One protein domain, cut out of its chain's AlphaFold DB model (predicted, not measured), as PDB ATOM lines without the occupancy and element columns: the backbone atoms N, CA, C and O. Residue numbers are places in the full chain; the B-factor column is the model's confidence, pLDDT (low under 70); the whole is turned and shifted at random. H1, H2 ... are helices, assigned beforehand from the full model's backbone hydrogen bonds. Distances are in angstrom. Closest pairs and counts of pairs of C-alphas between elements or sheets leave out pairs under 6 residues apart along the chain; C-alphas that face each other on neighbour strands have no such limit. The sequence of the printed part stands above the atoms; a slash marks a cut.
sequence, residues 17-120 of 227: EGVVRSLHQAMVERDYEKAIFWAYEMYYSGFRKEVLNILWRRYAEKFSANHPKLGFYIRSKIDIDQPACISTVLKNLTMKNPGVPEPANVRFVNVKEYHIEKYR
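This is residues 17 to 120 of the 227 residues of an uncharacterized protein of viral metagenome (UniProt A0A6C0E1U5). H5 is the core of an up-and-down bundle, in which each helix runs against the one before it, and H1, H2, H3 and H4 pack round it. After H5, residues 96 to 120 form a long tail without a named element, which swings out past one end of the bundle at Ala 104 and runs back along it. The printed part has 104 residues with five named helices, H1 to H5 in chain order, and no named strand; the class is all helix. It is compact, with a radius of gyration of the C-alphas of 12.8 A, and spans 37 by 27 by 21 A.

H1, residues 17 to 29, and H2, residues 32 to 44, form a helical hairpin and touch, closest at the C-alphas of Ala 26 and Ala 35, 4.9 A apart. H3, residues 48 to 62, touches H2 with residues 48 to 51 alone, at a steep tilt of 38 degrees, opposite ways; the closest C-alphas are those of Ala 39 and Val 51, 6.3 A apart. H4, residues 68 to 77, is close to H3 but not clearly touching; the closest C-alphas, of Tyr 59 and Gly 71, are 7.2 A apart. H5, residues 84 to 95, is the hub and touches the other four helices; its closest C-alphas to H3 are Leu 90 and Leu 55, 6.9 A apart, and to H4 Cys 85 and Lys 77, 5.9 A. H1 and H4 are apart, as are H2 and H4. In the five helices every O i to N i+4 pair is within hydrogen-bond range.

H1 begins at C-alpha 17 (421.081, 243.094, 394.891) and is 18.5 A long; H2 measures 17.8 A, H3 21.7 A and H4 14.6 A. H5, 16.5 A, ends at C-alpha 95 (438.381, 258.145, 385.020).

The C-alphas farthest apart, of Glu 17 and Ala 104, are 38.5 A apart. The printed part has no cut, no link between helices is long, and no printed residue is under 70 in pLDDT.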
ATOM      1  N   GLU A  17     420.000 243.942 395.396       93.12
ATOM      2  CA  GLU A  17     421.081 243.094 394.891       93.12
ATOM      3  C   GLU A  17     421.361 243.388 393.409       93.12
ATOM      4  O   GLU A  17     422.515 243.482 392.986       93.12
ATOM      5  N   GLY A  18     420.306 243.610 392.622       93.56
ATOM      6  CA  GLY A  18     420.409 244.119 391.261       93.56
ATOM      7  C   GLY A  18     421.067 245.483 391.166       93.56
ATOM      8  O   GLY A  18     421.949 245.659 390.326       93.56
ATOM      9  N   VAL A  19     420.734 246.425 392.047       97.62
ATOM     10  CA  VAL A  19     421.408 247.734 392.106       97.62
ATOM     11  C   VAL A  19     422.909 247.568 392.359       97.62
ATOM     12  O   VAL A  19     423.718 248.165 391.646       97.62
ATOM     13  N   VAL A  20     423.303 246.708 393.304       97.31
ATOM     14  CA  VAL A  20     424.717 246.420 393.607       97.31
ATOM     15  C   VAL A  20     425.436 245.848 392.385       97.31
ATOM     16  O   VAL A  20     426.503 246.344 392.010       97.31
ATOM     17  N   ARG A  21     424.852 244.844 391.715       95.62
ATOM     18  CA  ARG A  21     425.422 244.274 390.477       95.62
ATOM     19  C   ARG A  21     425.572 245.334 389.386       95.62
ATOM     20  O   ARG A  21     426.624 245.415 388.753       95.62
ATOM     21  N   SER A  22     424.559 246.178 389.219       97.56
ATOM     22  CA  SER A  22     424.545 247.248 388.214       97.56
ATOM     23  C   SER A  22     425.612 248.307 388.480       97.56
ATOM     24  O   SER A  22     426.285 248.755 387.552       97.56
ATOM     25  N   LEU A  23     425.826 248.672 389.749       98.44
ATOM     26  CA  LEU A  23     426.907 249.565 390.160       98.44
ATOM     27  C   LEU A  23     428.280 248.964 389.824       98.44
ATOM     28  O   LEU A  23     429.125 249.643 389.239       98.44
ATOM     29  N   HIS A  24     428.503 247.688 390.149       96.62
ATOM     30  CA  HIS A  24     429.747 246.994 389.810       96.62
ATOM     31  C   HIS A  24     430.001 246.967 388.303       96.62
ATOM     32  O   HIS A  24     431.103 247.319 387.872       96.62
ATOM     33  N   GLN A  25     428.992 246.597 387.514       95.94
ATOM     34  CA  GLN A  25     429.093 246.556 386.058       95.94
ATOM     35  C   GLN A  25     429.430 247.936 385.483       95.94
ATOM     36  O   GLN A  25     430.430 248.070 384.779       95.94
ATOM     37  N   ALA A  26     428.690 248.978 385.866       97.44
ATOM     38  CA  ALA A  26     428.933 250.336 385.383       97.44
ATOM     39  C   ALA A  26     430.340 250.852 385.750       97.44
ATOM     40  O   ALA A  26     430.996 251.513 384.946       97.44
ATOM     41  N   MET A  27     430.867 250.508 386.933       96.88
ATOM     42  CA  MET A  27     432.251 250.834 387.307       96.88
ATOM     43  C   MET A  27     433.302 250.091 386.470       96.88
ATOM     44  O   MET A  27     434.379 250.634 386.222       96.88
ATOM     45  N   VAL A  28     433.041 248.840 386.081       94.81
ATOM     46  CA  VAL A  28     433.937 248.051 385.216       94.81
ATOM     47  C   VAL A  28     433.935 248.605 383.796       94.81
ATOM     48  O   VAL A  28     435.005 248.811 383.230       94.81
ATOM     49  N   GLU A  29     432.757 248.930 383.274       95.50
ATOM     50  CA  GLU A  29     432.558 249.572 381.967       95.50
ATOM     51  C   GLU A  29     433.021 251.036 381.949       95.50
ATOM     52  O   GLU A  29     433.118 251.650 380.890       95.50
ATOM     53  N   ARG A  30     433.347 251.593 383.124       95.19
ATOM     54  CA  ARG A  30     433.730 252.998 383.325       95.19
ATOM     55  C   ARG A  30     432.629 253.978 382.889       95.19
ATOM     56  O   ARG A  30     432.913 255.148 382.634       95.19
ATOM     57  N   ASP A  31     431.374 253.528 382.884       96.69
ATOM     58  CA  ASP A  31     430.183 254.348 382.666       96.69
ATOM     59  C   ASP A  31     429.860 255.118 383.951       96.69
ATOM     60  O   ASP A  31     429.178 254.641 384.863       96.69
ATOM     61  N   TYR A  32     430.405 256.331 384.042       96.31
ATOM     62  CA  TYR A  32     430.217 257.181 385.211       96.31
ATOM     63  C   TYR A  32     428.750 257.555 385.450       96.31
ATOM     64  O   TYR A  32     428.351 257.621 386.607       96.31
ATOM     65  N   GLU A  33     427.956 257.785 384.398       96.25
ATOM     66  CA  GLU A  33     426.565 258.244 384.523       96.25
ATOM     67  C   GLU A  33     425.639 257.144 385.057       96.25
ATOM     68  O   GLU A  33     424.775 257.417 385.895       96.25
ATOM     69  N   LYS A  34     425.834 255.886 384.645       97.50
ATOM     70  CA  LYS A  34     425.120 254.761 385.269       97.50
ATOM     71  C   LYS A  34     425.642 254.473 386.666       97.50
ATOM     72  O   LYS A  34     424.851 254.266 387.585       97.50
ATOM     73  N   ALA A  35     426.960 254.485 386.857       98.31
ATOM     74  CA  ALA A  35     427.539 254.165 388.155       98.31
ATOM     75  C   ALA A  35     427.088 255.165 389.234       98.31
ATOM     76  O   ALA A  35     426.736 254.757 390.336       98.31
ATOM     77  N   ILE A  36     427.052 256.467 388.925       98.19
ATOM     78  CA  ILE A  36     426.618 257.493 389.883       98.19
ATOM     79  C   ILE A  36     425.130 257.367 390.211       98.19
ATOM     80  O   ILE A  36     424.753 257.545 391.366       98.19
ATOM     81  N   PHE A  37     424.299 257.002 389.228       98.19
ATOM     82  CA  PHE A  37     422.883 256.731 389.456       98.19
ATOM     83  C   PHE A  37     422.701 255.594 390.465       98.19
ATOM     84  O   PHE A  37     422.054 255.794 391.490       98.19
ATOM     85  N   TRP A  38     423.336 254.440 390.234       98.56
ATOM     86  CA  TRP A  38     423.214 253.285 391.131       98.56
ATOM     87  C   TRP A  38     423.819 253.531 392.511       98.56
ATOM     88  O   TRP A  38     423.245 253.125 393.520       98.56
ATOM     89  N   ALA A  39     424.945 254.240 392.579       98.69
ATOM     90  CA  ALA A  39     425.557 254.601 393.850       98.69
ATOM     91  C   ALA A  39     424.634 255.501 394.686       98.69
ATOM     92  O   ALA A  39     424.496 255.282 395.891       98.69
ATOM     93  N   TYR A  40     423.964 256.476 394.064       98.62
ATOM     94  CA  TYR A  40     422.994 257.314 394.768       98.62
ATOM     95  C   TYR A  40     421.680 256.605 395.069       98.62
ATOM     96  O   TYR A  40     421.077 256.905 396.098       98.62
ATOM     97  N   GLU A  41     421.267 255.640 394.247       98.50
ATOM     98  CA  GLU A  41     420.135 254.778 394.575       98.50
ATOM     99  C   GLU A  41     420.380 254.029 395.884       98.50
ATOM    100  O   GLU A  41     419.540 254.069 396.780       98.50
ATOM    101  N   MET A  42     421.569 253.449 396.063       98.62
ATOM    102  CA  MET A  42     421.955 252.830 397.336       98.62
ATOM    103  C   MET A  42     422.058 253.849 398.473       98.62
ATOM    104  O   MET A  42     421.457 253.658 399.529       98.62
ATOM    105  N   TYR A  43     422.814 254.932 398.260       98.62
ATOM    106  CA  TYR A  43     423.126 255.917 399.298       98.62
ATOM    107  C   TYR A  43     421.859 256.521 399.915       98.62
ATOM    108  O   TYR A  43     421.692 256.514 401.134       98.62
ATOM    109  N   TYR A  44     420.939 257.001 399.075       98.44
ATOM    110  CA  TYR A  44     419.706 257.638 399.537       98.44
ATOM    111  C   TYR A  44     418.621 256.644 399.964       98.44
ATOM    112  O   TYR A  44     417.643 257.059 400.574       98.44
ATOM    113  N   SER A  45     418.796 255.346 399.703       98.44
ATOM    114  CA  SER A  45     417.957 254.298 400.303       98.44
ATOM    115  C   SER A  45     418.372 253.939 401.736       98.44
ATOM    116  O   SER A  45     417.714 253.125 402.377       98.44
ATOM    117  N   GLY A  46     419.471 254.517 402.233       98.00
ATOM    118  CA  GLY A  46     420.009 254.243 403.567       98.00
ATOM    119  C   GLY A  46     421.238 253.338 403.585       98.00
ATOM    120  O   GLY A  46     421.870 253.199 404.628       98.00
ATOM    121  N   PHE A  47     421.655 252.784 402.443       98.19
ATOM    122  CA  PHE A  47     422.802 251.869 402.342       98.19
ATOM    123  C   PHE A  47     424.136 252.623 402.184       98.19
ATOM    124  O   PHE A  47     424.958 252.321 401.310       98.19
ATOM    125  N   ARG A  48     424.330 253.678 402.990       98.19
ATOM    126  CA  ARG A  48     425.450 254.632 402.863       98.19
ATOM    127  C   ARG A  48     426.804 253.967 403.117       98.19
ATOM    128  O   ARG A  48     427.770 254.217 402.397       98.19
ATOM    129  N   LYS A  49     426.882 253.098 404.127       98.00
ATOM    130  CA  LYS A  49     428.117 252.385 404.482       98.00
ATOM    131  C   LYS A  49     428.457 251.330 403.433       98.00
ATOM    132  O   LYS A  49     429.618 251.168 403.063       98.00
ATOM    133  N   GLU A  50     427.448 250.634 402.929       98.44
ATOM    134  CA  GLU A  50     427.556 249.575 401.932       98.44
ATOM    135  C   GLU A  50     428.101 250.125 400.616       98.44
ATOM    136  O   GLU A  50     429.064 249.573 400.081       98.44
ATOM    137  N   VAL A  51     427.558 251.244 400.123       98.69
ATOM    138  CA  VAL A  51     428.061 251.862 398.888       98.69
ATOM    139  C   VAL A  51     429.504 252.350 399.052       98.69
ATOM    140  O   VAL A  51     430.331 252.096 398.179       98.69
ATOM    141  N   LEU A  52     429.866 252.954 400.188       98.38
ATOM    142  CA  LEU A  52     431.253 253.357 400.456       98.38
ATOM    143  C   LEU A  52     432.205 252.158 400.512       98.38
ATOM    144  O   LEU A  52     433.301 252.220 399.954       98.38
ATOM    145  N   ASN A  53     431.776 251.048 401.116       98.19
ATOM    146  CA  ASN A  53     432.546 249.806 401.147       98.19
ATOM    147  C   ASN A  53     432.758 249.231 399.743       98.19
ATOM    148  O   ASN A  53     433.861 248.774 399.440       98.19
ATOM    149  N   ILE A  54     431.744 249.277 398.876       98.44
ATOM    150  CA  ILE A  54     431.859 248.862 397.469       98.44
ATOM    151  C   ILE A  54     432.912 249.712 396.745       98.44
ATOM    152  O   ILE A  54     433.804 249.165 396.090       98.44
ATOM    153  N   LEU A  55     432.856 251.038 396.899       98.44
ATOM    154  CA  LEU A  55     433.815 251.957 396.274       98.44
ATOM    155  C   LEU A  55     435.241 251.741 396.802       98.44
ATOM    156  O   LEU A  55     436.189 251.659 396.017       98.44
ATOM    157  N   TRP A  56     435.400 251.599 398.118       98.00
ATOM    158  CA  TRP A  56     436.698 251.343 398.742       98.00
ATOM    159  C   TRP A  56     437.278 249.990 398.325       98.00
ATOM    160  O   TRP A  56     438.456 249.908 397.978       98.00
ATOM    161  N   ARG A  57     436.461 248.932 398.285       97.94
ATOM    162  CA  ARG A  57     436.879 247.609 397.805       97.94
ATOM    163  C   ARG A  57     437.346 247.678 396.353       97.94
ATOM    164  O   ARG A  57     438.422 247.179 396.035       97.94
ATOM    165  N   ARG A  58     436.604 248.377 395.487       97.44
ATOM    166  CA  ARG A  58     436.987 248.572 394.080       97.44
ATOM    167  C   ARG A  58     438.325 249.297 393.934       97.44
ATOM    168  O   ARG A  58     439.097 248.950 393.035       97.44
ATOM    169  N   TYR A  59     438.596 250.288 394.784       98.19
ATOM    170  CA  TYR A  59     439.916 250.912 394.886       98.19
ATOM    171  C   TYR A  59     440.975 249.884 395.312       98.19
ATOM    172  O   TYR A  59     441.958 249.679 394.600       98.19
ATOM    173  N   ALA A  60     440.762 249.213 396.443       98.19
ATOM    174  CA  ALA A  60     441.738 248.313 397.045       98.19
ATOM    175  C   ALA A  60     442.143 247.175 396.097       98.19
ATOM    176  O   ALA A  60     443.329 246.904 395.940       98.19
ATOM    177  N   GLU A  61     441.179 246.561 395.415       97.75
ATOM    178  CA  GLU A  61     441.410 245.396 394.554       97.75
ATOM    179  C   GLU A  61     442.087 245.725 393.224       97.75
ATOM    180  O   GLU A  61     442.734 244.865 392.633       97.75
ATOM    181  N   LYS A  62     441.881 246.934 392.693       97.56
ATOM    182  CA  LYS A  62     442.257 247.240 391.304       97.56
ATOM    183  C   LYS A  62     443.232 248.394 391.178       97.56
ATOM    184  O   LYS A  62     443.973 248.435 390.209       97.56
ATOM    185  N   PHE A  63     443.227 249.332 392.113       97.50
ATOM    186  CA  PHE A  63     444.015 250.557 392.019       97.50
ATOM    187  C   PHE A  63     445.185 250.590 393.002       97.50
ATOM    188  O   PHE A  63     446.180 251.229 392.689       97.50
ATOM    189  N   SER A  64     445.107 249.905 394.146       97.62
ATOM    190  CA  SER A  64     446.070 250.062 395.252       97.62
ATOM    191  C   SER A  64     447.546 249.888 394.866       97.62
ATOM    192  O   SER A  64     448.377 250.653 395.346       97.62
ATOM    193  N   ALA A  65     447.862 248.943 393.975       97.56
ATOM    194  CA  ALA A  65     449.233 248.682 393.530       97.56
ATOM    195  C   ALA A  65     449.832 249.835 392.705       97.56
ATOM    196  O   ALA A  65     451.013 250.139 392.827       97.56
ATOM    197  N   ASN A  66     449.009 250.488 391.883       97.75
ATOM    198  CA  ASN A  66     449.451 251.470 390.889       97.75
ATOM    199  C   ASN A  66     449.046 252.914 391.236       97.75
ATOM    200  O   ASN A  66     449.548 253.849 390.621       97.75
ATOM    201  N   HIS A  67     448.129 253.117 392.191       97.88
ATOM    202  CA  HIS A  67     447.539 254.420 392.538       97.88
ATOM    203  C   HIS A  67     447.496 254.675 394.063       97.88
ATOM    204  O   HIS A  67     446.424 254.971 394.601       97.88
ATOM    205  N   PRO A  68     448.606 254.554 394.814       97.50
ATOM    206  CA  PRO A  68     448.596 254.755 396.266       97.50
ATOM    207  C   PRO A  68     448.143 256.163 396.700       97.50
ATOM    208  O   PRO A  68     447.419 256.291 397.693       97.50
ATOM    209  N   LYS A  69     448.484 257.229 395.956       98.06
ATOM    210  CA  LYS A  69     448.022 258.606 396.230       98.06
ATOM    211  C   LYS A  69     446.513 258.730 396.084       98.06
ATOM    212  O   LYS A  69     445.898 259.469 396.854       98.06
ATOM    213  N   LEU A  70     445.899 257.991 395.156       97.75
ATOM    214  CA  LEU A  70     444.440 257.933 395.058       97.75
ATOM    215  C   LEU A  70     443.815 257.373 396.339       97.75
ATOM    216  O   LEU A  70     442.790 257.889 396.774       97.75
ATOM    217  N   GLY A  71     444.427 256.373 396.974       97.75
ATOM    218  CA  GLY A  71     443.952 255.836 398.252       97.75
ATOM    219  C   GLY A  71     443.976 256.860 399.372       97.75
ATOM    220  O   GLY A  71     442.981 257.010 400.083       97.75
ATOM    221  N   PHE A  72     445.083 257.595 399.505       97.94
ATOM    222  CA  PHE A  72     445.182 258.699 400.465       97.94
ATOM    223  C   PHE A  72     444.131 259.777 400.186       97.94
ATOM    224  O   PHE A  72     443.439 260.218 401.104       97.94
ATOM    225  N   TYR A  73     443.949 260.141 398.915       98.12
ATOM    226  CA  TYR A  73     442.927 261.101 398.513       98.12
ATOM    227  C   TYR A  73     441.514 260.615 398.856       98.12
ATOM    228  O   TYR A  73     440.772 261.347 399.503       98.12
ATOM    229  N   ILE A  74     441.147 259.380 398.497       97.62
ATOM    230  CA  ILE A  74     439.836 258.791 398.814       97.62
ATOM    231  C   ILE A  74     439.589 258.823 400.323       97.62
ATOM    232  O   ILE A  74     438.551 259.322 400.748       97.62
ATOM    233  N   ARG A  75     440.550 258.378 401.142       97.50
ATOM    234  CA  ARG A  75     440.423 258.420 402.609       97.50
ATOM    235  C   ARG A  75     440.204 259.834 403.141       97.50
ATOM    236  O   ARG A  75     439.415 260.007 404.054       97.50
ATOM    237  N   SER A  76     440.849 260.838 402.543       97.31
ATOM    238  CA  SER A  76     440.656 262.247 402.921       97.31
ATOM    239  C   SER A  76     439.309 262.845 402.485       97.31
ATOM    240  O   SER A  76     438.987 263.965 402.878       97.31
ATOM    241  N   LYS A  77     438.558 262.156 401.615       96.62
ATOM    242  CA  LYS A  77     437.289 262.636 401.043       96.62
ATOM    243  C   LYS A  77     436.068 261.854 401.490       96.62
ATOM    244  O   LYS A  77     434.969 262.374 401.336       96.62
ATOM    245  N   ILE A  78     436.237 260.623 401.967       95.38
ATOM    246  CA  ILE A  78     435.122 259.834 402.478       95.38
ATOM    247  C   ILE A  78     434.577 260.518 403.726       95.38
ATOM    248  O   ILE A  78     435.269 260.661 404.727       95.38
ATOM    249  N   ASP A  79     433.309 260.881 403.636       95.44
ATOM    250  CA  ASP A  79     432.481 261.334 404.736       95.44
ATOM    251  C   ASP A  79     431.081 260.781 404.458       95.44
ATOM    252  O   ASP A  79     430.481 261.074 403.420       95.44
ATOM    253  N   ILE A  80     430.607 259.896 405.338       95.19
ATOM    254  CA  ILE A  80     429.359 259.150 405.138       95.19
ATOM    255  C   ILE A  80     428.135 260.064 405.084       95.19
ATOM    256  O   ILE A  80     427.148 259.710 404.436       95.19
ATOM    257  N   ASP A  81     428.220 261.250 405.680       95.56
ATOM    258  CA  ASP A  81     427.129 262.217 405.752       95.56
ATOM    259  C   ASP A  81     427.210 263.289 404.659       95.56
ATOM    260  O   ASP A  81     426.274 264.070 404.502       95.56
ATOM    261  N   GLN A  82     428.280 263.298 403.855       95.56
ATOM    262  CA  GLN A  82     428.453 264.214 402.723       95.56
ATOM    263  C   GLN A  82     428.260 263.477 401.392       95.56
ATOM    264  O   GLN A  82     429.194 262.836 400.896       95.56
ATOM    265  N   PRO A  83     427.089 263.580 400.735       96.38
ATOM    266  CA  PRO A  83     426.779 262.753 399.572       96.38
ATOM    267  C   PRO A  83     427.701 263.025 398.373       96.38
ATOM    268  O   PRO A  83     427.922 262.130 397.551       96.38
ATOM    269  N   ALA A  84     428.294 264.221 398.251       97.44
ATOM    270  CA  ALA A  84     429.280 264.520 397.207       97.44
ATOM    271  C   ALA A  84     430.554 263.658 397.286       97.44
ATOM    272  O   ALA A  84     431.266 263.534 396.277       97.44
ATOM    273  N   CYS A  85     430.841 263.017 398.428       97.56
ATOM    274  CA  CYS A  85     431.963 262.087 398.542       97.56
ATOM    275  C   CYS A  85     431.803 260.901 397.576       97.56
ATOM    276  O   CYS A  85     432.769 260.532 396.909       97.56
ATOM    277  N   ILE A  86     430.576 260.390 397.395       98.44
ATOM    278  CA  ILE A  86     430.254 259.292 396.472       98.44
ATOM    279  C   ILE A  86     430.677 259.661 395.055       98.44
ATOM    280  O   ILE A  86     431.478 258.962 394.434       98.44
ATOM    281  N   SER A  87     430.205 260.809 394.568       97.94
ATOM    282  CA  SER A  87     430.542 261.312 393.237       97.94
ATOM    283  C   SER A  87     432.036 261.556 393.065       97.94
ATOM    284  O   SER A  87     432.591 261.229 392.017       97.94
ATOM    285  N   THR A  88     432.688 262.114 394.086       98.12
ATOM    286  CA  THR A  88     434.128 262.396 394.092       98.12
ATOM    287  C   THR A  88     434.946 261.118 393.960       98.12
ATOM    288  O   THR A  88     435.797 261.014 393.073       98.12
ATOM    289  N   VAL A  89     434.677 260.125 394.806       98.31
ATOM    290  CA  VAL A  89     435.375 258.834 394.795       98.31
ATOM    291  C   VAL A  89     435.117 258.123 393.470       98.31
ATOM    292  O   VAL A  89     436.058 257.772 392.756       98.31
ATOM    293  N   LEU A  90     433.848 257.994 393.085       98.06
ATOM    294  CA  LEU A  90     433.441 257.265 391.894       98.06
ATOM    295  C   LEU A  90     434.007 257.875 390.607       98.06
ATOM    296  O   LEU A  90     434.501 257.138 389.760       98.06
ATOM    297  N   LYS A  91     434.015 259.210 390.474       97.81
ATOM    298  CA  LYS A  91     434.580 259.895 389.299       97.81
ATOM    299  C   LYS A  91     436.057 259.559 389.121       97.81
ATOM    300  O   LYS A  91     436.503 259.299 388.007       97.81
ATOM    301  N   ASN A  92     436.826 259.534 390.210       97.69
ATOM    302  CA  ASN A  92     438.243 259.184 390.129       97.69
ATOM    303  C   ASN A  92     438.453 257.697 389.804       97.69
ATOM    304  O   ASN A  92     439.367 257.386 389.040       97.69
ATOM    305  N   LEU A  93     437.605 256.801 390.321       97.06
ATOM    306  CA  LEU A  93     437.666 255.364 390.026       97.06
ATOM    307  C   LEU A  93     437.258 255.021 388.588       97.06
ATOM    308  O   LEU A  93     437.783 254.062 388.030       97.06
ATOM    309  N   THR A  94     436.365 255.784 387.960       95.75
ATOM    310  CA  THR A  94     435.972 255.551 386.559       95.75
ATOM    311  C   THR A  94     436.898 256.254 385.565       95.75
ATOM    312  O   THR A  94     437.139 255.745 384.469       95.75
ATOM    313  N   MET A  95     437.493 257.396 385.923       93.69
ATOM    314  CA  MET A  95     438.381 258.145 385.020       93.69
ATOM    315  C   MET A  95     439.797 257.574 384.903       93.69
ATOM    316  O   MET A  95     440.437 257.773 383.870       93.69
ATOM    317  N   LYS A  96     440.310 256.882 385.923       92.25
ATOM    318  CA  LYS A  96     441.699 256.399 385.945       92.25
ATOM    319  C   LYS A  96     441.805 254.962 385.433       92.25
ATOM    320  O   LYS A  96     440.899 254.159 385.636       92.25
ATOM    321  N   ASN A  97     442.922 254.636 384.780       92.81
ATOM    322  CA  ASN A  97     443.220 253.264 384.376       92.81
ATOM    323  C   ASN A  97     443.981 252.542 385.506       92.81
ATOM    324  O   ASN A  97     445.118 252.927 385.782       92.81
ATOM    325  N   PRO A  98     443.405 251.504 386.139       94.38
ATOM    326  CA  PRO A  98     444.057 250.777 387.230       94.38
ATOM    327  C   PRO A  98     445.375 250.096 386.825       94.38
ATOM    328  O   PRO A  98     446.263 249.938 387.657       94.38
ATOM    329  N   GLY A  99     445.525 249.712 385.554       95.31
ATOM    330  CA  GLY A  99     446.720 249.030 385.047       95.31
ATOM    331  C   GLY A  99     447.908 249.953 384.765       95.31
ATOM    332  O   GLY A  99     448.993 249.463 384.482       95.31
ATOM    333  N   VAL A 100     447.718 251.274 384.834       94.81
ATOM    334  CA  VAL A 100     448.766 252.265 384.558       94.81
ATOM    335  C   VAL A 100     449.149 252.955 385.867       94.81
ATOM    336  O   VAL A 100     448.253 253.518 386.500       94.81
ATOM    337  N   PRO A 101     450.431 252.939 386.281       96.31
ATOM    338  CA  PRO A 101     450.898 253.665 387.458       96.31
ATOM    339  C   PRO A 101     450.538 255.151 387.415       96.31
ATOM    340  O   PRO A 101     450.594 255.795 386.364       96.31
ATOM    341  N   GLU A 102     450.163 255.712 388.561       94.50
ATOM    342  CA  GLU A 102     449.831 257.128 388.653       94.50
ATOM    343  C   GLU A 102     451.075 258.013 388.432       94.50
ATOM    344  O   GLU A 102     452.153 257.731 388.961       94.50
ATOM    345  N   PRO A 103     450.956 259.116 387.670       94.75
ATOM    346  CA  PRO A 103     452.081 260.013 387.443       94.75
ATOM    347  C   PRO A 103     452.454 260.775 388.722       94.75
ATOM    348  O   PRO A 103     451.633 260.971 389.624       94.75
ATOM    349  N   ALA A 104     453.682 261.299 388.773       93.25
ATOM    350  CA  ALA A 104     454.163 262.094 389.906       93.25
ATOM    351  C   ALA A 104     453.203 263.252 390.262       93.25
ATOM    352  O   ALA A 104     452.837 263.403 391.429       93.25
ATOM    353  N   ASN A 105     452.719 263.968 389.240       94.19
ATOM    354  CA  ASN A 105     451.823 265.127 389.346       94.19
ATOM    355  C   ASN A 105     450.343 264.763 389.115       94.19
ATOM    356  O   ASN A 105     449.615 265.477 388.419       94.19
ATOM    357  N   VAL A 106     449.895 263.616 389.640       95.31
ATOM    358  CA  VAL A 106     448.505 263.163 389.495       95.31
ATOM    359  C   VAL A 106     447.516 264.199 390.043       95.31
ATOM    360  O   VAL A 106     447.659 264.705 391.154       95.31
ATOM    361  N   ARG A 107     446.476 264.497 389.257       95.25
ATOM    362  CA  ARG A 107     445.335 265.317 389.683       95.25
ATOM    363  C   ARG A 107     444.154 264.432 390.067       95.25
ATOM    364  O   ARG A 107     443.902 263.396 389.435       95.25
ATOM    365  N   PHE A 108     443.418 264.869 391.081       97.12
ATOM    366  CA  PHE A 108     442.172 264.246 391.510       97.12
ATOM    367  C   PHE A 108     441.003 265.190 391.284       97.12
ATOM    368  O   PHE A 108     441.123 266.405 391.438       97.12
ATOM    369  N   VAL A 109     439.867 264.616 390.908       96.69
ATOM    370  CA  VAL A 109     438.626 265.369 390.746       96.69
ATOM    371  C   VAL A 109     437.935 265.467 392.100       96.69
ATOM    372  O   VAL A 109     437.839 264.474 392.817       96.69
ATOM    373  N   ASN A 110     437.446 266.653 392.447       97.25
ATOM    374  CA  ASN A 110     436.583 266.874 393.601       97.25
ATOM    375  C   ASN A 110     435.219 267.344 393.094       97.25
ATOM    376  O   ASN A 110     435.133 268.406 392.474       97.25
ATOM    377  N   VAL A 111     434.172 266.558 393.323       96.69
ATOM    378  CA  VAL A 111     432.809 266.919 392.924       96.69
ATOM    379  C   VAL A 111     432.188 267.758 394.036       96.69
ATOM    380  O   VAL A 111     432.315 267.439 395.213       96.69
ATOM    381  N   LYS A 112     431.557 268.868 393.656       94.56
ATOM    382  CA  LYS A 112     430.890 269.796 394.572       94.56
ATOM    383  C   LYS A 112     429.418 269.427 394.747       94.56
ATOM    384  O   LYS A 112     428.824 268.847 393.842       94.56
ATOM    385  N   GLU A 113     428.836 269.833 395.872       93.12
ATOM    386  CA  GLU A 113     427.464 269.484 396.257       93.12
ATOM    387  C   GLU A 113     426.418 269.889 395.205       93.12
ATOM    388  O   GLU A 113     425.559 269.099 394.832       93.12
ATOM    389  N   TYR A 114     426.541 271.081 394.616       93.31
ATOM    390  CA  TYR A 114     425.578 271.553 393.616       93.31
ATOM    391  C   TYR A 114     425.537 270.690 392.337       93.31
ATOM    392  O   TYR A 114     424.532 270.682 391.632       93.31
ATOM    393  N   HIS A 115     426.591 269.922 392.030       93.75
ATOM    394  CA  HIS A 115     426.583 269.000 390.887       93.75
ATOM    395  C   HIS A 115     425.729 267.750 391.129       93.75
ATOM    396  O   HIS A 115     425.377 267.059 390.168       93.75
ATOM    397  N   ILE A 116     425.423 267.433 392.389       95.19
ATOM    398  CA  ILE A 116     424.746 266.190 392.763       95.19
ATOM    399  C   ILE A 116     423.276 266.393 393.133       95.19
ATOM    400  O   ILE A 116     422.573 265.417 393.381       95.19
ATOM    401  N   GLU A 117     422.795 267.637 393.104       93.88
ATOM    402  CA  GLU A 117     421.419 268.007 393.454       93.88
ATOM    403  C   GLU A 117     420.377 267.232 392.631       93.88
ATOM    404  O   GLU A 117     419.337 266.810 393.130       93.88
ATOM    405  N   LYS A 118     420.703 266.931 391.368       93.88
ATOM    406  CA  LYS A 118     419.872 266.103 390.481       93.88
ATOM    407  C   LYS A 118     419.672 264.651 390.951       93.88
ATOM    408  O   LYS A 118     418.775 263.995 390.435       93.88
ATOM    409  N   TYR A 119     420.488 264.142 391.876       95.44
ATOM    410  CA  TYR A 119     420.411 262.761 392.378       95.44
ATOM    411  C   TYR A 119     419.756 262.637 393.758       95.44
ATOM    412  O   TYR A 119     419.514 261.508 394.208       95.44
ATOM    413  N   ARG A 120     419.487 263.762 394.437       94.94
ATOM    414  CA  ARG A 120     418.753 263.755 395.706       94.94
ATOM    415  C   ARG A 120     417.389 263.102 395.526       94.94
ATOM    416  O   ARG A 120     416.790 263.179 394.454       94.94
TER     417      ARG A 120